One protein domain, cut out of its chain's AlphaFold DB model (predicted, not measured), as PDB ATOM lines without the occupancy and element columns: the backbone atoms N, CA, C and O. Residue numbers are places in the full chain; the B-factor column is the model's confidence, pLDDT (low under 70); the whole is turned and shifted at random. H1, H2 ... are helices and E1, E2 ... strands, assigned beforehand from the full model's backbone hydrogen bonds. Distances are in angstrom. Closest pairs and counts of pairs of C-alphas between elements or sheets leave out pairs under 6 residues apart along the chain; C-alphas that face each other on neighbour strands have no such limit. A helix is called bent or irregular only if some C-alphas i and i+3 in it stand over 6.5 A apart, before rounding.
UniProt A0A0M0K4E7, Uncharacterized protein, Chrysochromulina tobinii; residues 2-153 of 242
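This is residues 2 to 153 of the 242 residues of an uncharacterized protein of Chrysochromulina tobinii (UniProt A0A0M0K4E7). A strongly twisted sheet of four strands makes the core; the long helix H2 packs on one face of it, and the short helices H4 and H6 pack on the opposite face. H5, between H4 and H6 along the chain, only grazes the sheet, the small helix H1 packs on H2, and H3 and H7 are not on the sheet. The printed part has 152 residues, with seven named helices and four named strands in the order H1 H2 H3 E1 E2 H4 H5 H6 E3 E4 H7; the sheet is mixed, in the order E2 E1 E3 E4, and the class is mixed, helices and strands. The whole is compact, with a radius of gyration of the C-alphas of 16.1 A and spans of 47 by 34 by 28 A.

H1, residues 2 to 5, touches H2, residues 15 to 38, with the closest C-alphas, those of Ala 4 and Ala 25, 5.4 A apart; H2 touches H1 with residues 24 to 28 alone. H3, residues 43 to 49, touches H2 only at the corner by their tight link, with the C-alphas of Ile 37 and Pro 44 closest at 5.7 A and their lines about perpendicular at 84 degrees. E1, residues 53 to 60, and E2, residues 65 to 72, form a hairpin, antiparallel at 162 degrees, with N 56 and O 69 at 2.8 A within hydrogen-bond range. E3, residues 106 to 112, is the parallel neighbour of E1 at 33 degrees, with N 57 and O 110 at 2.8 A. E4, residues 122 to 127, forms a second hairpin with E3, antiparallel at 159 degrees, with N 109 and O 124 at 3.0 A. E2 and E4 are the edge strands. H2 is on the sheet with residues 22 to 34; its closest C-alphas to E3 are those of Glu 30 and Phe 109, 7.6 A apart. H4, residues 73 to 79, and H6, residues 91 to 100, are on the sheet too, on the face opposite to H2. H4 stands up from the sheet at 48 degrees. H6 lies over E3 at a height over the sheet of 10.8 A and runs along the strands, at 20 degrees to E3 on the local plane. H4 and H6 are close but not clearly touching, with the C-alphas of Ile 73 and Thr 98 closest at 6.2 A, and run opposite ways at a steep tilt of 49 degrees. H5, residues 81 to 87, only grazes the sheet with residues 83 to 87. H7, residues 141 to 148, is only just not on the sheet, with 4 pairs of C-alphas within 10 A, and is apart from H2. Every O i to N i+4 pair is within hydrogen-bond range in H2, H3, H5, H6 and H7; in H4 it is 2 of 3, and H1 is too short for such a pair.

H1 begins at C-alpha 2, (39.234, 18.615, 89.493). H2 is 34.3 A long, from C-alpha 15 at (16.242, 17.080, 90.881) to C-alpha 38. After H3, E1 measures 22.6 A and E2 23.7 A. H4, H5 and H6 follow; H6, 11.8 A long, is neither bent nor irregular, but only just: C-alphas 97 and 100 are 6.2 A apart. E3 measures 20.0 A and E4 16.3 A. H7, 10.6 A long, ends at C-alpha 148, (28.297, 42.766, 72.275).

The two C-alphas farthest apart, those of Asn 13 and Gln 141, are 47.6 A from each other. Residues 12 to 17, of which 15 to 17 belong to H2, stand free. The printed part has no cut. The link from E4 to H7, residues 128 to 140, is long. The mean pLDDT of the printed part is 84.5, and residues 2 to 14 and 116 to 119 are under 70.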
ATOM      1  N   GLN A   2      39.405  19.526  88.340       44.09
ATOM      2  CA  GLN A   2      39.234  18.615  89.493       44.09
ATOM      3  C   GLN A   2      37.938  18.844  90.295       44.09
ATOM      4  O   GLN A   2      37.230  17.883  90.552       44.09
ATOM      5  N   ARG A   3      37.546  20.097  90.576       46.41
ATOM      6  CA  ARG A   3      36.327  20.390  91.361       46.41
ATOM      7  C   ARG A   3      34.990  19.964  90.725       46.41
ATOM      8  O   ARG A   3      34.026  19.797  91.450       46.41
ATOM      9  N   ALA A   4      34.906  19.808  89.399       48.69
ATOM     10  CA  ALA A   4      33.642  19.447  88.735       48.69
ATOM     11  C   ALA A   4      33.329  17.942  88.833       48.69
ATOM     12  O   ALA A   4      32.174  17.539  88.731       48.69
ATOM     13  N   PHE A   5      34.361  17.120  89.049       51.72
ATOM     14  CA  PHE A   5      34.258  15.659  89.099       51.72
ATOM     15  C   PHE A   5      34.473  15.083  90.506       51.72
ATOM     16  O   PHE A   5      34.217  13.901  90.716       51.72
ATOM     17  N   THR A   6      34.906  15.893  91.480       50.75
ATOM     18  CA  THR A   6      35.109  15.462  92.877       50.75
ATOM     19  C   THR A   6      33.815  15.156  93.633       50.75
ATOM     20  O   THR A   6      33.858  14.391  94.586       50.75
ATOM     21  N   ASP A   7      32.664  15.661  93.181       50.75
ATOM     22  CA  ASP A   7      31.357  15.434  93.833       50.75
ATOM     23  C   ASP A   7      30.695  14.102  93.410       50.75
ATOM     24  O   ASP A   7      29.494  13.893  93.579       50.75
ATOM     25  N   GLY A   8      31.471  13.182  92.832       47.91
ATOM     26  CA  GLY A   8      30.986  12.011  92.101       47.91
ATOM     27  C   GLY A   8      30.206  10.947  92.882       47.91
ATOM     28  O   GLY A   8      29.786   9.986  92.247       47.91
ATOM     29  N   CYS A   9      29.978  11.075  94.195       43.69
ATOM     30  CA  CYS A   9      29.470   9.948  94.992       43.69
ATOM     31  C   CYS A   9      28.163  10.146  95.770       43.69
ATOM     32  O   CYS A   9      27.706   9.167  96.353       43.69
ATOM     33  N   ARG A  10      27.516  11.318  95.788       47.88
ATOM     34  CA  ARG A  10      26.201  11.473  96.454       47.88
ATOM     35  C   ARG A  10      25.350  12.566  95.812       47.88
ATOM     36  O   ARG A  10      25.050  13.569  96.443       47.88
ATOM     37  N   LEU A  11      24.957  12.386  94.553       52.84
ATOM     38  CA  LEU A  11      23.781  13.109  94.067       52.84
ATOM     39  C   LEU A  11      22.570  12.415  94.694       52.84
ATOM     40  O   LEU A  11      22.272  11.272  94.349       52.84
ATOM     41  N   GLY A  12      21.945  13.062  95.679       53.38
ATOM     42  CA  GLY A  12      20.645  12.627  96.178       53.38
ATOM     43  C   GLY A  12      19.609  12.641  95.052       53.38
ATOM     44  O   GLY A  12      19.824  13.244  94.001       53.38
ATOM     45  N   ASN A  13      18.456  12.012  95.273       57.75
ATOM     46  CA  ASN A  13      17.338  12.017  94.317       57.75
ATOM     47  C   ASN A  13      16.672  13.406  94.148       57.75
ATOM     48  O   ASN A  13      15.580  13.494  93.590       57.75
ATOM     49  N   ASP A  14      17.287  14.488  94.636       67.06
ATOM     50  CA  ASP A  14      16.772  15.843  94.474       67.06
ATOM     51  C   ASP A  14      17.144  16.402  93.089       67.06
ATOM     52  O   ASP A  14      18.300  16.722  92.787       67.06
ATOM     53  N   ASN A  15      16.125  16.549  92.238       71.00
ATOM     54  CA  ASN A  15      16.242  17.080  90.881       71.00
ATOM     55  C   ASN A  15      16.903  18.470  90.825       71.00
ATOM     56  O   ASN A  15      17.578  18.789  89.837       71.00
ATOM     57  N   ALA A  16      16.748  19.308  91.856       79.81
ATOM     58  CA  ALA A  16      17.317  20.654  91.863       79.81
ATOM     59  C   ALA A  16      18.844  20.637  92.044       79.81
ATOM     60  O   ALA A  16      19.565  21.394  91.384       79.81
ATOM     61  N   GLU A  17      19.355  19.759  92.907       74.75
ATOM     62  CA  GLU A  17      20.794  19.603  93.136       74.75
ATOM     63  C   GLU A  17      21.493  18.988  91.925       74.75
ATOM     64  O   GLU A  17      22.547  19.480  91.505       74.75
ATOM     65  N   VAL A  18      20.865  17.982  91.306       74.50
ATOM     66  CA  VAL A  18      21.336  17.367  90.058       74.50
ATOM     67  C   VAL A  18      21.437  18.412  88.952       74.50
ATOM     68  O   VAL A  18      22.485  18.531  88.321       74.50
ATOM     69  N   THR A  19      20.405  19.238  88.762       79.81
ATOM     70  CA  THR A  19      20.405  20.294  87.735       79.81
ATOM     71  C   THR A  19      21.517  21.321  87.971       79.81
ATOM     72  O   THR A  19      22.265  21.659  87.051       79.81
ATOM     73  N   LYS A  20      21.702  21.780  89.217       82.31
ATOM     74  CA  LYS A  20      22.796  22.705  89.571       82.31
ATOM     75  C   LYS A  20      24.172  22.084  89.358       82.31
ATOM     76  O   LYS A  20      25.122  22.787  89.011       82.31
ATOM     77  N   TRP A  21      24.326  20.794  89.640       81.06
ATOM     78  CA  TRP A  21      25.574  20.083  89.392       81.06
ATOM     79  C   TRP A  21      25.851  19.943  87.891       81.06
ATOM     80  O   TRP A  21      26.949  20.298  87.462       81.06
ATOM     81  N   LEU A  22      24.854  19.539  87.093       81.50
ATOM     82  CA  LEU A  22      24.964  19.425  85.632       81.50
ATOM     83  C   LEU A  22      25.403  20.755  85.016       81.50
ATOM     84  O   LEU A  22      26.431  20.801  84.348       81.50
ATOM     85  N   HIS A  23      24.723  21.851  85.356       84.62
ATOM     86  CA  HIS A  23      25.071  23.183  84.859       84.62
ATOM     87  C   HIS A  23      26.515  23.587  85.210       84.62
ATOM     88  O   HIS A  23      27.242  24.145  84.386       84.62
ATOM     89  N   ARG A  24      26.973  23.293  86.438       83.69
ATOM     90  CA  ARG A  24      28.362  23.558  86.859       83.69
ATOM     91  C   ARG A  24      29.370  22.720  86.073       83.69
ATOM     92  O   ARG A  24      30.440  23.234  85.728       83.69
ATOM     93  N   ALA A  25      29.055  21.454  85.810       82.31
ATOM     94  CA  ALA A  25      29.900  20.559  85.029       82.31
ATOM     95  C   ALA A  25      29.992  21.015  83.563       82.31
ATOM     96  O   ALA A  25      31.108  21.170  83.064       82.31
ATOM     97  N   GLU A  26      28.859  21.321  82.924       87.38
ATOM     98  CA  GLU A  26      28.772  21.858  81.554       87.38
ATOM     99  C   GLU A  26      29.604  23.132  81.415       87.38
ATOM    100  O   GLU A  26      30.595  23.154  80.682       87.38
ATOM    101  N   SER A  27      29.310  24.136  82.247       87.94
ATOM    102  CA  SER A  27      30.023  25.420  82.254       87.94
ATOM    103  C   SER A  27      31.535  25.248  82.439       87.94
ATOM    104  O   SER A  27      32.340  25.956  81.833       87.94
ATOM    105  N   SER A  28      31.956  24.297  83.280       88.25
ATOM    106  CA  SER A  28      33.379  24.041  83.538       88.25
ATOM    107  C   SER A  28      34.100  23.458  82.325       88.25
ATOM    108  O   SER A  28      35.259  23.808  82.074       88.25
ATOM    109  N   VAL A  29      33.450  22.545  81.602       89.50
ATOM    110  CA  VAL A  29      34.010  21.896  80.413       89.50
ATOM    111  C   VAL A  29      34.049  22.877  79.246       89.50
ATOM    112  O   VAL A  29      35.108  23.048  78.636       89.50
ATOM    113  N   GLU A  30      32.943  23.573  78.992       90.88
ATOM    114  CA  GLU A  30      32.827  24.603  77.955       90.88
ATOM    115  C   GLU A  30      33.910  25.670  78.121       90.88
ATOM    116  O   GLU A  30      34.718  25.899  77.216       90.88
ATOM    117  N   LEU A  31      34.014  26.254  79.320       89.81
ATOM    118  CA  LEU A  31      34.992  27.299  79.605       89.81
ATOM    119  C   LEU A  31      36.430  26.802  79.431       89.81
ATOM    120  O   LEU A  31      37.294  27.548  78.962       89.81
ATOM    121  N   TRP A  32      36.718  25.550  79.794       91.75
ATOM    122  CA  TRP A  32      38.047  24.979  79.591       91.75
ATOM    123  C   TRP A  32      38.390  24.850  78.102       91.75
ATOM    124  O   TRP A  32      39.491  25.234  77.697       91.75
ATOM    125  N   ILE A  33      37.452  24.376  77.278       92.88
ATOM    126  CA  ILE A  33      37.640  24.253  75.826       92.88
ATOM    127  C   ILE A  33      37.825  25.634  75.192       92.88
ATOM    128  O   ILE A  33      38.779  25.842  74.440       92.88
ATOM    129  N   VAL A  34      36.987  26.608  75.548       91.25
ATOM    130  CA  VAL A  34      37.089  27.988  75.045       91.25
ATOM    131  C   VAL A  34      38.438  28.595  75.404       91.25
ATOM    132  O   VAL A  34      39.114  29.158  74.544       91.25
ATOM    133  N   ARG A  35      38.899  28.424  76.648       89.81
ATOM    134  CA  ARG A  35      40.237  28.866  77.060       89.81
ATOM    135  C   ARG A  35      41.334  28.214  76.227       89.81
ATOM    136  O   ARG A  35      42.289  28.896  75.869       89.81
ATOM    137  N   LEU A  36      41.213  26.932  75.880       90.94
ATOM    138  CA  LEU A  36      42.184  26.268  75.009       90.94
ATOM    139  C   LEU A  36      42.187  26.801  73.578       90.94
ATOM    140  O   LEU A  36      43.267  26.889  72.982       90.94
ATOM    141  N   ILE A  37      41.018  27.131  73.025       90.75
ATOM    142  CA  ILE A  37      40.904  27.770  71.709       90.75
ATOM    143  C   ILE A  37      41.579  29.146  71.758       90.75
ATOM    144  O   ILE A  37      42.406  29.452  70.907       90.75
ATOM    145  N   MET A  38      41.329  29.912  72.820       88.50
ATOM    146  CA  MET A  38      41.826  31.281  73.014       88.50
ATOM    147  C   MET A  38      43.284  31.382  73.478       88.50
ATOM    148  O   MET A  38      43.859  32.471  73.500       88.50
ATOM    149  N   LYS A  39      43.903  30.264  73.873       87.00
ATOM    150  CA  LYS A  39      45.252  30.253  74.460       87.00
ATOM    151  C   LYS A  39      46.340  30.685  73.473       87.00
ATOM    152  O   LYS A  39      47.341  31.248  73.900       87.00
ATOM    153  N   LYS A  40      46.176  30.393  72.178       85.12
ATOM    154  CA  LYS A  40      47.170  30.682  71.131       85.12
ATOM    155  C   LYS A  40      46.644  31.757  70.185       85.12
ATOM    156  O   LYS A  40      45.509  31.657  69.749       85.12
ATOM    157  N   GLU A  41      47.495  32.708  69.818       82.94
ATOM    158  CA  GLU A  41      47.135  33.932  69.083       82.94
ATOM    159  C   GLU A  41      46.372  33.693  67.766       82.94
ATOM    160  O   GLU A  41      45.392  34.370  67.505       82.94
ATOM    161  N   LYS A  42      46.732  32.662  66.989       86.44
ATOM    162  CA  LYS A  42      46.079  32.343  65.697       86.44
ATOM    163  C   LYS A  42      44.982  31.280  65.773       86.44
ATOM    164  O   LYS A  42      44.329  30.970  64.780       86.44
ATOM    165  N   ARG A  43      44.814  30.635  66.927       88.75
ATOM    166  CA  ARG A  43      43.912  29.482  67.051       88.75
ATOM    167  C   ARG A  43      42.427  29.862  66.980       88.75
ATOM    168  O   ARG A  43      41.695  29.081  66.377       88.75
ATOM    169  N   PRO A  44      41.970  31.006  67.519       88.88
ATOM    170  CA  PRO A  44      40.596  31.461  67.323       88.88
ATOM    171  C   PRO A  44      40.258  31.665  65.847       88.88
ATOM    172  O   PRO A  44      39.229  31.181  65.391       88.88
ATOM    173  N   ASP A  45      41.154  32.281  65.075       87.69
ATOM    174  CA  ASP A  45      40.956  32.494  63.636       87.69
ATOM    175  C   ASP A  45      40.854  31.175  62.869       87.69
ATOM    176  O   ASP A  45      39.935  30.990  62.071       87.69
ATOM    177  N   LEU A  46      41.754  30.231  63.164       89.62
ATOM    178  CA  LEU A  46      41.701  28.880  62.605       89.62
ATOM    179  C   LEU A  46      40.432  28.135  63.014       89.62
ATOM    180  O   LEU A  46      39.882  27.384  62.224       89.62
ATOM    181  N   PHE A  47      39.955  28.318  64.244       90.88
ATOM    182  CA  PHE A  47      38.710  27.701  64.684       90.88
ATOM    183  C   PHE A  47      37.508  28.297  63.943       90.88
ATOM    184  O   PHE A  47      36.648  27.561  63.473       90.88
ATOM    185  N   ARG A  48      37.469  29.620  63.764       88.19
ATOM    186  CA  ARG A  48      36.408  30.302  63.009       88.19
ATOM    187  C   ARG A  48      36.405  29.928  61.531       88.19
ATOM    188  O   ARG A  48      35.329  29.852  60.940       88.19
ATOM    189  N   SER A  49      37.570  29.679  60.930       89.00
ATOM    190  CA  SER A  49      37.652  29.258  59.526       89.00
ATOM    191  C   SER A  49      37.057  27.868  59.279       89.00
ATOM    192  O   SER A  49      36.663  27.581  58.150       89.00
ATOM    193  N   LEU A  50      36.887  27.047  60.326       90.81
ATOM    194  CA  LEU A  50      36.123  25.794  60.251       90.81
ATOM    195  C   LEU A  50      34.627  26.034  59.979       90.81
ATOM    196  O   LEU A  50      33.926  25.133  59.520       90.81
ATOM    197  N   GLY A  51      34.132  27.248  60.236       90.88
ATOM    198  CA  GLY A  51      32.768  27.656  59.941       90.88
ATOM    199  C   GLY A  51      31.748  27.088  60.923       90.88
ATOM    200  O   GLY A  51      31.907  27.176  62.140       90.88
ATOM    201  N   ARG A  52      30.638  26.567  60.390       93.94
ATOM    202  CA  ARG A  52      29.555  26.002  61.203       93.94
ATOM    203  C   ARG A  52      29.840  24.543  61.538       93.94
ATOM    204  O   ARG A  52      30.161  23.740  60.663       93.94
ATOM    205  N   GLY A  53      29.640  24.195  62.796       96.62
ATOM    206  CA  GLY A  53      29.871  22.873  63.341       96.62
ATOM    207  C   GLY A  53      29.599  22.832  64.834       96.62
ATOM    208  O   GLY A  53      29.320  23.862  65.458       96.62
ATOM    209  N   TRP A  54      29.661  21.631  65.389       97.38
ATOM    210  CA  TRP A  54      29.479  21.377  66.811       97.38
ATOM    211  C   TRP A  54      30.818  21.019  67.442       97.38
ATOM    212  O   TRP A  54      31.677  20.398  66.810       97.38
ATOM    213  N   ILE A  55      30.990  21.397  68.706       97.62
ATOM    214  CA  ILE A  55      32.012  20.822  69.569       97.62
ATOM    215  C   ILE A  55      31.401  19.608  70.263       97.62
ATOM    216  O   ILE A  55      30.506  19.729  71.097       97.62
ATOM    217  N   LEU A  56      31.905  18.436  69.904       97.12
ATOM    218  CA  LEU A  56      31.495  17.151  70.443       97.12
ATOM    219  C   LEU A  56      32.352  16.862  71.667       97.12
ATOM    220  O   LEU A  56      33.577  16.979  71.605       97.12
ATOM    221  N   ILE A  57      31.721  16.485  72.773       95.44
ATOM    222  CA  ILE A  57      32.380  16.191  74.042       95.44
ATOM    223  C   ILE A  57      31.934  14.810  74.513       95.44
ATOM    224  O   ILE A  57      30.746  14.542  74.668       95.44
ATOM    225  N   HIS A  58      32.901  13.947  74.808       92.12
ATOM    226  CA  HIS A  58      32.670  12.649  75.430       92.12
ATOM    227  C   HIS A  58      33.341  12.624  76.802       92.12
ATOM    228  O   HIS A  58      34.570  12.665  76.903       92.12
ATOM    229  N   LEU A  59      32.530  12.555  77.857       88.44
ATOM    230  CA  LEU A  59      32.968  12.489  79.246       88.44
ATOM    231  C   LEU A  59      33.148  11.038  79.708       88.44
ATOM    232  O   LEU A  59      32.209  10.246  79.712       88.44
ATOM    233  N   TRP A  60      34.351  10.711  80.171       85.31
ATOM    234  CA  TRP A  60      34.673   9.456  80.848       85.31
ATOM    235  C   TRP A  60      34.696   9.684  82.352       85.31
ATOM    236  O   TRP A  60      35.743   9.945  82.956       85.31
ATOM    237  N   ARG A  61      33.517   9.584  82.966       74.12
ATOM    238  CA  ARG A  61      33.319   9.903  84.386       74.12
ATOM    239  C   ARG A  61      34.197   9.089  85.322       74.12
ATOM    240  O   ARG A  61      34.836   9.675  86.186       74.12
ATOM    241  N   ALA A  62      34.302   7.780  85.089       78.12
ATOM    242  CA  ALA A  62      35.142   6.887  85.890       78.12
ATOM    243  C   ALA A  62      36.618   7.325  85.938       78.12
ATOM    244  O   ALA A  62      37.319   7.041  86.900       78.12
ATOM    245  N   GLN A  63      37.086   8.045  84.914       81.44
ATOM    246  CA  GLN A  63      38.467   8.511  84.815       81.44
ATOM    247  C   GLN A  63      38.614  10.020  85.045       81.44
ATOM    248  O   GLN A  63      39.730  10.526  84.964       81.44
ATOM    249  N   SER A  64      37.518  10.751  85.290       77.69
ATOM    250  CA  SER A  64      37.508  12.223  85.358       77.69
ATOM    251  C   SER A  64      38.194  12.887  84.153       77.69
ATOM    252  O   SER A  64      38.890  13.895  84.279       77.69
ATOM    253  N   LYS A  65      38.023  12.288  82.970       85.50
ATOM    254  CA  LYS A  65      38.602  12.738  81.699       85.50
ATOM    255  C   LYS A  65      37.492  13.029  80.707       85.50
ATOM    256  O   LYS A  65      36.398  12.481  80.806       85.50
ATOM    257  N   PHE A  66      37.790  13.848  79.712       91.25
ATOM    258  CA  PHE A  66      36.934  13.978  78.545       91.25
ATOM    259  C   PHE A  66      37.766  14.136  77.281       91.25
ATOM    260  O   PHE A  66      38.883  14.659  77.305       91.25
ATOM    261  N   LYS A  67      37.195  13.681  76.171       94.19
ATOM    262  CA  LYS A  67      37.690  13.928  74.821       94.19
ATOM    263  C   LYS A  67      36.761  14.931  74.156       94.19
ATOM    264  O   LYS A  67      35.551  14.848  74.339       94.19
ATOM    265  N   TRP A  68      37.318  15.853  73.379       95.88
ATOM    266  CA  TRP A  68      36.520  16.769  72.573       95.88
ATOM    267  C   TRP A  68      37.109  16.947  71.178       95.88
ATOM    268  O   TRP A  68      38.318  16.788  70.983       95.88
ATOM    269  N   TRP A  69      36.251  17.244  70.211       96.56
ATOM    270  CA  TRP A  69      36.627  17.543  68.833       96.56
ATOM    271  C   TRP A  69      35.564  18.421  68.172       96.56
ATOM    272  O   TRP A  69      34.476  18.607  68.712       96.56
ATOM    273  N   PHE A  70      35.899  18.999  67.023       96.94
ATOM    274  CA  PHE A  70      34.962  19.767  66.211       96.94
ATOM    275  C   PHE A  70      34.507  18.923  65.021       96.94
ATOM    276  O   PHE A  70      35.346  18.317  64.351       96.94
ATOM    277  N   GLU A  71      33.212  18.942  64.715       97.50
ATOM    278  CA  GLU A  71      32.681  18.419  63.457       97.50
ATOM    279  C   GLU A  71      31.849  19.469  62.735       97.50
ATOM    280  O   GLU A  71      31.027  20.155  63.340       97.50
ATOM    281  N   SER A  72      32.036  19.566  61.417       97.00
ATOM    282  CA  SER A  72      31.179  20.397  60.577       97.00
ATOM    283  C   SER A  72      29.738  19.888  60.601       97.00
ATOM    284  O   SER A  72      29.497  18.694  60.783       97.00
ATOM    285  N   ILE A  73      28.775  20.779  60.351       96.25
ATOM    286  CA  ILE A  73      27.346  20.413  60.333       96.25
ATOM    287  C   ILE A  73      27.066  19.239  59.384       96.25
ATOM    288  O   ILE A  73      26.328  18.330  59.744       96.25
ATOM    289  N   ASP A  74      27.717  19.190  58.220       95.06
ATOM    290  CA  ASP A  74      27.549  18.079  57.273       95.06
ATOM    291  C   ASP A  74      28.012  16.729  57.838       95.06
ATOM    292  O   ASP A  74      27.523  15.679  57.429       95.06
ATOM    293  N   ARG A  75      29.008  16.716  58.732       96.94
ATOM    294  CA  ARG A  75      29.459  15.492  59.412       96.94
ATOM    295  C   ARG A  75      28.543  15.148  60.578       96.94
ATOM    296  O   ARG A  75      28.134  13.998  60.671       96.94
ATOM    297  N   VAL A  76      28.121  16.143  61.358       96.19
ATOM    298  CA  VAL A  76      27.126  15.977  62.428       96.19
ATOM    299  C   VAL A  76      25.855  15.315  61.896       96.19
ATOM    300  O   VAL A  76      25.450  14.265  62.384       96.19
ATOM    301  N   LEU A  77      25.279  15.869  60.827       94.88
ATOM    302  CA  LEU A  77      24.061  15.352  60.203       94.88
ATOM    303  C   LEU A  77      24.250  13.993  59.509       94.88
ATOM    304  O   LEU A  77      23.272  13.415  59.054       94.88
ATOM    305  N   ARG A  78      25.467  13.458  59.402       95.94
ATOM    306  CA  ARG A  78      25.699  12.107  58.867       95.94
ATOM    307  C   ARG A  78      26.029  11.097  59.957       95.94
ATOM    308  O   ARG A  78      25.505   9.994  59.932       95.94
ATOM    309  N   ASN A  79      26.875  11.482  60.905       96.50
ATOM    310  CA  ASN A  79      27.495  10.561  61.853       96.50
ATOM    311  C   ASN A  79      26.770  10.494  63.202       96.50
ATOM    312  O   ASN A  79      26.963   9.539  63.946       96.50
ATOM    313  N   HIS A  80      25.965  11.505  63.533       93.50
ATOM    314  CA  HIS A  80      25.383  11.682  64.865       93.50
ATOM    315  C   HIS A  80      23.850  11.599  64.860       93.50
ATOM    316  O   HIS A  80      23.192  12.208  65.698       93.50
ATOM    317  N   GLN A  81      23.265  10.837  63.931       93.25
ATOM    318  CA  GLN A  81      21.808  10.657  63.847       93.25
ATOM    319  C   GLN A  81      21.220  10.020  65.112       93.25
ATOM    320  O   GLN A  81      20.182  10.469  65.597       93.25
ATOM    321  N   ASP A  82      21.926   9.055  65.707       91.06
ATOM    322  CA  ASP A  82      21.515   8.431  66.969       91.06
ATOM    323  C   ASP A  82      21.532   9.433  68.130       91.06
ATOM    324  O   ASP A  82      20.616   9.461  68.949       91.06
ATOM    325  N   ASP A  83      22.550  10.298  68.178       92.00
ATOM    326  CA  ASP A  83      22.667  11.341  69.199       92.00
ATOM    327  C   ASP A  83      21.551  12.385  69.053       92.00
ATOM    328  O   ASP A  83      20.901  12.739  70.035       92.00
ATOM    329  N   ILE A  84      21.281  12.839  67.825       92.31
ATOM    330  CA  ILE A  84      20.192  13.779  67.516       92.31
ATOM    331  C   ILE A  84      18.838  13.179  67.917       92.31
ATOM    332  O   ILE A  84      18.027  13.848  68.563       92.31
ATOM    333  N   SER A  85      18.627  11.902  67.591       90.50
ATOM    334  CA  SER A  85      17.413  11.163  67.941       90.50
ATOM    335  C   SER A  85      17.260  11.001  69.454       90.50
ATOM    336  O   SER A  85      16.165  11.176  69.985       90.50
ATOM    337  N   ALA A  86      18.355  10.735  70.174       90.19
ATOM    338  CA  ALA A  86      18.353  10.593  71.628       90.19
ATOM    339  C   ALA A  86      17.986  11.899  72.352       90.19
ATOM    340  O   ALA A  86      17.260  11.857  73.345       90.19
ATOM    341  N   ILE A  87      18.431  13.051  71.835       89.81
ATOM    342  CA  ILE A  87      18.072  14.379  72.369       89.81
ATOM    343  C   ILE A  87      16.603  14.730  72.054       89.81
ATOM    344  O   ILE A  87      16.028  15.596  72.711       89.81
ATOM    345  N   LYS A  88      15.974  14.043  71.088       88.75
ATOM    346  CA  LYS A  88      14.603  14.302  70.610       88.75
ATOM    347  C   LYS A  88      14.422  15.721  70.064       88.75
ATOM    348  O   LYS A  88      13.421  16.380  70.340       88.75
ATOM    349  N   LEU A  89      15.399  16.201  69.296       87.12
ATOM    350  CA  LEU A  89      15.277  17.479  68.598       87.12
ATOM    351  C   LEU A  89      14.305  17.325  67.426       87.12
ATOM    352  O   LEU A  89      14.557  16.535  66.519       87.12
ATOM    353  N   ASP A  90      13.223  18.102  67.426       87.75
ATOM    354  CA  ASP A  90      12.408  18.279  66.227       87.75
ATOM    355  C   ASP A  90      13.183  19.070  65.156       87.75
ATOM    356  O   ASP A  90      14.257  19.628  65.407       87.75
ATOM    357  N   GLU A  91      12.654  19.121  63.933       86.06
ATOM    358  CA  GLU A  91      13.329  19.788  62.812       86.06
ATOM    359  C   GLU A  91      13.599  21.275  63.104       86.06
ATOM    360  O   GLU A  91      14.676  21.800  62.801       86.06
ATOM    361  N   HIS A  92      12.662  21.948  63.777       83.12
ATOM    362  CA  HIS A  92      12.804  23.347  64.175       83.12
ATOM    363  C   HIS A  92      13.910  23.559  65.216       83.12
ATOM    364  O   HIS A  92      14.724  24.481  65.080       83.12
ATOM    365  N   SER A  93      13.999  22.695  66.225       88.31
ATOM    366  CA  SER A  93      15.069  22.738  67.219       88.31
ATOM    367  C   SER A  93      16.403  22.358  66.596       88.31
ATOM    368  O   SER A  93      17.410  23.004  66.864       88.31
ATOM    369  N   LEU A  94      16.449  21.384  65.688       92.88
ATOM    370  CA  LEU A  94      17.679  21.035  64.982       92.88
ATOM    371  C   LEU A  94      18.192  22.207  64.127       92.88
ATOM    372  O   LEU A  94      19.397  22.480  64.094       92.88
ATOM    373  N   ALA A  95      17.295  22.959  63.483       92.75
ATOM    374  CA  ALA A  95      17.652  24.150  62.714       92.75
ATOM    375  C   ALA A  95      18.340  25.218  63.585       92.75
ATOM    376  O   ALA A  95      19.307  25.845  63.136       92.75
ATOM    377  N   LYS A  96      17.921  25.382  64.848       93.38
ATOM    378  CA  LYS A  96      18.553  26.283  65.830       93.38
ATOM    379  C   LYS A  96      20.039  25.963  66.018       93.38
ATOM    380  O   LYS A  96      20.871  26.872  65.943       93.38
ATOM    381  N   TYR A  97      20.378  24.685  66.187       95.06
ATOM    382  CA  TYR A  97      21.750  24.228  66.444       95.06
ATOM    383  C   TYR A  97      22.602  24.066  65.181       95.06
ATOM    384  O   TYR A  97      23.822  23.988  65.270       95.06
ATOM    385  N   THR A  98      22.007  24.039  63.992       94.94
ATOM    386  CA  THR A  98      22.755  23.853  62.737       94.94
ATOM    387  C   THR A  98      22.943  25.161  61.970       94.94
ATOM    388  O   THR A  98      24.054  25.502  61.553       94.94
ATOM    389  N   ARG A  99      21.869  25.940  61.808       93.06
ATOM    390  CA  ARG A  99      21.823  27.130  60.942       93.06
ATOM    391  C   ARG A  99      21.459  28.406  61.701       93.06
ATOM    392  O   ARG A  99      21.893  29.485  61.302       93.06
ATOM    393  N   GLY A 100      20.699  28.293  62.789       91.75
ATOM    394  CA  GLY A 100      20.145  29.433  63.520       91.75
ATOM    395  C   GLY A 100      21.167  30.193  64.355       91.75
ATOM    396  O   GLY A 100      21.137  31.421  64.372       91.75
ATOM    397  N   TYR A 101      22.106  29.492  64.992       92.94
ATOM    398  CA  TYR A 101      23.130  30.127  65.824       92.94
ATOM    399  C   TYR A 101      24.079  31.044  65.028       92.94
ATOM    400  O   TYR A 101      24.331  30.845  63.830       92.94
ATOM    401  N   MET A 102      24.611  32.055  65.710       90.31
ATOM    402  CA  MET A 102      25.508  33.077  65.181       90.31
ATOM    403  C   MET A 102      26.957  32.613  65.321       90.31
ATOM    404  O   MET A 102      27.598  32.859  66.336       90.31
ATOM    405  N   CYS A 103      27.514  31.976  64.289       87.94
ATOM    406  CA  CYS A 103      28.871  31.402  64.333       87.94
ATOM    407  C   CYS A 103      29.995  32.403  64.674       87.94
ATOM    408  O   CYS A 103      31.104  31.996  65.009       87.94
ATOM    409  N   GLN A 104      29.724  33.707  64.585       87.25
ATOM    410  CA  GLN A 104      30.658  34.762  64.967       87.25
ATOM    411  C   GLN A 104      30.771  34.952  66.481       87.25
ATOM    412  O   GLN A 104      31.828  35.366  66.936       87.25
ATOM    413  N   SER A 105      29.730  34.680  67.267       88.31
ATOM    414  CA  SER A 105      29.730  34.929  68.719       88.31
ATOM    415  C   SER A 105      29.211  33.762  69.556       88.31
ATOM    416  O   SER A 105      29.235  33.831  70.784       88.31
ATOM    417  N   GLU A 106      28.784  32.684  68.904       92.50
ATOM    418  CA  GLU A 106      28.180  31.518  69.529       92.50
ATOM    419  C   GLU A 106      28.860  30.225  69.083       92.50
ATOM    420  O   GLU A 106      29.256  30.063  67.925       92.50
ATOM    421  N   ILE A 107      28.947  29.284  70.019       94.19
ATOM    422  CA  ILE A 107      29.517  27.954  69.834       94.19
ATOM    423  C   ILE A 107      28.486  26.930  70.304       94.19
ATOM    424  O   ILE A 107      27.892  27.088  71.369       94.19
ATOM    425  N   VAL A 108      28.278  25.882  69.511       96.19
ATOM    426  CA  VAL A 108      27.386  24.775  69.865       96.19
ATOM    427  C   VAL A 108      28.205  23.665  70.506       96.19
ATOM    428  O   VAL A 108      29.196  23.224  69.919       96.19
ATOM    429  N   PHE A 109      27.780  23.196  71.674       96.88
ATOM    430  CA  PHE A 109      28.378  22.052  72.352       96.88
ATOM    431  C   PHE A 109      27.367  20.917  72.446       96.88
ATOM    432  O   PHE A 109      26.214  21.146  72.796       96.88
ATOM    433  N   MET A 110      27.817  19.695  72.166       95.44
ATOM    434  CA  MET A 110      27.069  18.466  72.414       95.44
ATOM    435  C   MET A 110      27.886  17.581  73.353       95.44
ATOM    436  O   MET A 110      29.028  17.239  73.042       95.44
ATOM    437  N   MET A 111      27.322  17.209  74.499       93.50
ATOM    438  CA  MET A 111      28.025  16.481  75.553       93.50
ATOM    439  C   MET A 111      27.384  15.126  75.814       93.50
ATOM    440  O   MET A 111      26.191  15.029  76.081       93.50
ATOM    441  N   ARG A 112      28.195  14.069  75.794       90.62
ATOM    442  CA  ARG A 112      27.799  12.704  76.156       90.62
ATOM    443  C   ARG A 112      28.456  12.285  77.463       90.62
ATOM    444  O   ARG A 112      29.630  12.574  77.694       90.62
ATOM    445  N   GLY A 113      27.707  11.551  78.283       85.19
ATOM    446  CA  GLY A 113      28.203  10.982  79.538       85.19
ATOM    447  C   GLY A 113      28.171  11.939  80.729       85.19
ATOM    448  O   GLY A 113      28.830  11.673  81.730       85.19
ATOM    449  N   LEU A 114      27.428  13.048  80.641       78.50
ATOM    450  CA  LEU A 114      27.249  13.984  81.754       78.50
ATOM    451  C   LEU A 114      26.250  13.434  82.794       78.50
ATOM    452  O   LEU A 114      26.519  13.458  83.995       78.50
ATOM    453  N   VAL A 115      25.131  12.861  82.335       73.12
ATOM    454  CA  VAL A 115      24.065  12.326  83.197       73.12
ATOM    455  C   VAL A 115      24.382  10.876  83.615       73.12
ATOM    456  O   VAL A 115      24.654  10.051  82.749       73.12
ATOM    457  N   PRO A 116      24.366  10.525  84.921       62.97
ATOM    458  CA  PRO A 116      24.750   9.187  85.407       62.97
ATOM    459  C   PRO A 116      23.919   8.032  84.866       62.97
ATOM    460  O   PRO A 116      24.469   6.978  84.571       62.97
ATOM    461  N   ASN A 117      22.613   8.252  84.732       63.78
ATOM    462  CA  ASN A 117      21.643   7.198  84.443       63.78
ATOM    463  C   ASN A 117      20.943   7.403  83.093       63.78
ATOM    464  O   ASN A 117      19.987   6.702  82.782       63.78
ATOM    465  N   ALA A 118      21.398   8.376  82.299       65.69
ATOM    466  CA  ALA A 118      20.860   8.637  80.976       65.69
ATOM    467  C   ALA A 118      22.001   8.668  79.964       65.69
ATOM    468  O   ALA A 118      22.940   9.453  80.078       65.69
ATOM    469  N   PHE A 119      21.876   7.838  78.933       69.25
ATOM    470  CA  PHE A 119      22.766   7.867  77.774       69.25
ATOM    471  C   PHE A 119      22.451   9.027  76.816       69.25
ATOM    472  O   PHE A 119      23.126   9.171  75.797       69.25
ATOM    473  N   SER A 120      21.446   9.850  77.140       84.00
ATOM    474  CA  SER A 120      21.063  11.004  76.333       84.00
ATOM    475  C   SER A 120      22.172  12.057  76.348       84.00
ATOM    476  O   SER A 120      22.606  12.465  77.432       84.00
ATOM    477  N   PRO A 121      22.619  12.537  75.178       90.19
ATOM    478  CA  PRO A 121      23.470  13.711  75.110       90.19
ATOM    479  C   PRO A 121      22.727  14.954  75.623       90.19
ATOM    480  O   PRO A 121      21.495  15.008  75.595       90.19
ATOM    481  N   THR A 122      23.481  15.973  76.032       90.75
ATOM    482  CA  THR A 122      22.985  17.347  76.193       90.75
ATOM    483  C   THR A 122      23.534  18.219  75.069       90.75
ATOM    484  O   THR A 122      24.634  17.977  74.572       90.75
ATOM    485  N   ILE A 123      22.759  19.209  74.624       93.62
ATOM    486  CA  ILE A 123      23.183  20.163  73.594       93.62
ATOM    487  C   ILE A 123      22.860  21.588  74.033       93.62
ATOM    488  O   ILE A 123      21.752  21.882  74.482       93.62
ATOM    489  N   CYS A 124      23.822  22.491  73.887       93.38
ATOM    490  CA  CYS A 124      23.676  23.884  74.288       93.38
ATOM    491  C   CYS A 124      24.357  24.828  73.291       93.38
ATOM    492  O   CYS A 124      25.213  24.439  72.490       93.38
ATOM    493  N   ILE A 125      23.943  26.094  73.335       93.50
ATOM    494  CA  ILE A 125      24.590  27.187  72.614       93.50
ATOM    495  C   ILE A 125      25.235  28.083  73.657       93.50
ATOM    496  O   ILE A 125      24.542  28.730  74.440       93.50
ATOM    497  N   MET A 126      26.558  28.150  73.635       92.44
ATOM    498  CA  MET A 126      27.316  29.067  74.466       92.44
ATOM    499  C   MET A 126      27.600  30.338  73.669       92.44
ATOM    500  O   MET A 126      28.228  30.293  72.608       92.44
ATOM    501  N   LYS A 127      27.174  31.486  74.195       90.50
ATOM    502  CA  LYS A 127      27.554  32.801  73.674       90.50
ATOM    503  C   LYS A 127      28.784  33.304  74.423       90.50
ATOM    504  O   LYS A 127      28.834  33.236  75.648       90.50
ATOM    505  N   LEU A 128      29.768  33.827  73.696       86.94
ATOM    506  CA  LEU A 128      30.914  34.487  74.318       86.94
ATOM    507  C   LEU A 128      30.454  35.723  75.094       86.94
ATOM    508  O   LEU A 128      29.742  36.570  74.554       86.94
ATOM    509  N   ALA A 129      30.873  35.814  76.354       83.75
ATOM    510  CA  ALA A 129      30.517  36.928  77.217       83.75
ATOM    511  C   ALA A 129      31.192  38.230  76.753       83.75
ATOM    512  O   ALA A 129      32.353  38.236  76.331       83.75
ATOM    513  N   SER A 130      30.458  39.339  76.839       82.12
ATOM    514  CA  SER A 130      30.917  40.672  76.426       82.12
ATOM    515  C   SER A 130      32.038  41.226  77.304       82.12
ATOM    516  O   SER A 130      32.811  42.076  76.862       82.12
ATOM    517  N   ASP A 131      32.159  40.736  78.530       82.44
ATOM    518  CA  ASP A 131      33.173  41.087  79.522       82.44
ATOM    519  C   ASP A 131      34.349  40.094  79.555       82.44
ATOM    520  O   ASP A 131      35.264  40.228  80.370       82.44
ATOM    521  N   TYR A 132      34.381  39.106  78.655       79.44
ATOM    522  CA  TYR A 132      35.449  38.115  78.647       79.44
ATOM    523  C   TYR A 132      36.806  38.743  78.290       79.44
ATOM    524  O   TYR A 132      36.986  39.303  77.209       79.44
ATOM    525  N   VAL A 133      37.797  38.561  79.170       77.94
ATOM    526  CA  VAL A 133      39.145  39.171  79.095       77.94
ATOM    527  C   VAL A 133      39.877  38.905  77.774       77.94
ATOM    528  O   VAL A 133      40.754  39.665  77.377       77.94
ATOM    529  N   HIS A 134      39.556  37.815  77.074       78.75
ATOM    530  CA  HIS A 134      40.205  37.463  75.810       78.75
ATOM    531  C   HIS A 134      39.312  37.648  74.584       78.75
ATOM    532  O   HIS A 134      39.657  37.130  73.525       78.75
ATOM    533  N   LYS A 135      38.188  38.367  74.689       76.31
ATOM    534  CA  LYS A 135      37.268  38.585  73.561       76.31
ATOM    535  C   LYS A 135      37.955  39.179  72.333       76.31
ATOM    536  O   LYS A 135      37.649  38.753  71.225       76.31
ATOM    537  N   ASP A 136      38.949  40.046  72.517       81.69
ATOM    538  CA  ASP A 136      39.693  40.682  71.419       81.69
ATOM    539  C   ASP A 136      40.488  39.668  70.584       81.69
ATOM    540  O   ASP A 136      40.721  39.875  69.397       81.69
ATOM    541  N   LYS A 137      40.830  38.511  71.171       84.06
ATOM    542  CA  LYS A 137      41.477  37.400  70.458       84.06
ATOM    543  C   LYS A 137      40.510  36.614  69.579       84.06
ATOM    544  O   LYS A 137      40.956  35.821  68.761       84.06
ATOM    545  N   TRP A 138      39.198  36.767  69.773       81.81
ATOM    546  CA  TRP A 138      38.203  36.005  69.021       81.81
ATOM    547  C   TRP A 138      38.086  36.492  67.576       81.81
ATOM    548  O   TRP A 138      37.826  35.685  66.688       81.81
ATOM    549  N   GLY A 139      38.291  37.786  67.318       81.12
ATOM    550  CA  GLY A 139      38.278  38.336  65.966       81.12
ATOM    551  C   GLY A 139      38.202  39.861  65.914       81.12
ATOM    552  O   GLY A 139      38.160  40.536  66.942       81.12
ATOM    553  N   GLY A 140      38.162  40.389  64.684       80.81
ATOM    554  CA  GLY A 140      38.115  41.827  64.393       80.81
ATOM    555  C   GLY A 140      36.795  42.519  64.763       80.81
ATOM    556  O   GLY A 140      35.901  41.924  65.364       80.81
ATOM    557  N   GLN A 141      36.652  43.792  64.378       80.50
ATOM    558  CA  GLN A 141      35.562  44.668  64.841       80.50
ATOM    559  C   GLN A 141      34.146  44.106  64.627       80.50
ATOM    560  O   GLN A 141      33.307  44.227  65.518       80.50
ATOM    561  N   ASP A 142      33.867  43.456  63.495       81.50
ATOM    562  CA  ASP A 142      32.533  42.893  63.229       81.50
ATOM    563  C   ASP A 142      32.184  41.734  64.168       81.50
ATOM    564  O   ASP A 142      31.042  41.590  64.607       81.50
ATOM    565  N   VAL A 143      33.187  40.946  64.551       82.81
ATOM    566  CA  VAL A 143      33.041  39.863  65.525       82.81
ATOM    567  C   VAL A 143      32.806  40.432  66.926       82.81
ATOM    568  O   VAL A 143      31.949  39.931  67.653       82.81
ATOM    569  N   GLN A 144      33.488  41.524  67.284       83.94
ATOM    570  CA  GLN A 144      33.241  42.214  68.554       83.94
ATOM    571  C   GLN A 144      31.809  42.747  68.636       83.94
ATOM    572  O   GLN A 144      31.144  42.549  69.650       83.94
ATOM    573  N   LYS A 145      31.276  43.332  67.555       85.94
ATOM    574  CA  LYS A 145      29.864  43.751  67.502       85.94
ATOM    575  C   LYS A 145      28.919  42.572  67.754       85.94
ATOM    576  O   LYS A 145      27.990  42.690  68.553       85.94
ATOM    577  N   ALA A 146      29.182  41.416  67.140       85.81
ATOM    578  CA  ALA A 146      28.377  40.210  67.337       85.81
ATOM    579  C   ALA A 146      28.447  39.661  68.777       85.81
ATOM    580  O   ALA A 146      27.464  39.094  69.269       85.81
ATOM    581  N   ILE A 147      29.585  39.816  69.463       86.38
ATOM    582  CA  ILE A 147      29.743  39.470  70.886       86.38
ATOM    583  C   ILE A 147      28.919  40.422  71.761       86.38
ATOM    584  O   ILE A 147      28.179  39.958  72.623       86.38
ATOM    585  N   MET A 148      29.000  41.731  71.503       86.75
ATOM    586  CA  MET A 148      28.297  42.766  72.275       86.75
ATOM    587  C   MET A 148      26.776  42.763  72.068       86.75
ATOM    588  O   MET A 148      26.039  43.254  72.919       86.75
ATOM    589  N   THR A 149      26.295  42.214  70.952       86.81
ATOM    590  CA  THR A 149      24.856  42.062  70.692       86.81
ATOM    591  C   THR A 149      24.240  41.098  71.715       86.81
ATOM    592  O   THR A 149      24.851  40.059  71.970       86.81
ATOM    593  N   PRO A 150      23.048  41.372  72.281       86.94
ATOM    594  CA  PRO A 150      22.355  40.448  73.180       86.94
ATOM    595  C   PRO A 150      22.156  39.042  72.594       86.94
ATOM    596  O   PRO A 150      22.277  38.823  71.385       86.94
ATOM    597  N   MET A 151      21.881  38.059  73.456       85.81
ATOM    598  CA  MET A 151      21.577  36.702  72.994       85.81
ATOM    599  C   MET A 151      20.272  36.720  72.179       85.81
ATOM    600  O   MET A 151      19.265  37.204  72.695       85.81
ATOM    601  N   PRO A 152      20.270  36.197  70.938       87.06
ATOM    602  CA  PRO A 152      19.073  36.190  70.118       87.06
ATOM    603  C   PRO A 152      18.032  35.228  70.690       87.06
ATOM    604  O   PRO A 152      18.359  34.123  71.146       87.06
ATOM    605  N   THR A 153      16.779  35.655  70.612       89.62
ATOM    606  CA  THR A 153      15.590  34.853  70.900       89.62
ATOM    607  C   THR A 153      15.470  33.685  69.923       89.62
ATOM    608  O   THR A 153      16.035  33.692  68.825       89.62
TER     609      THR A 153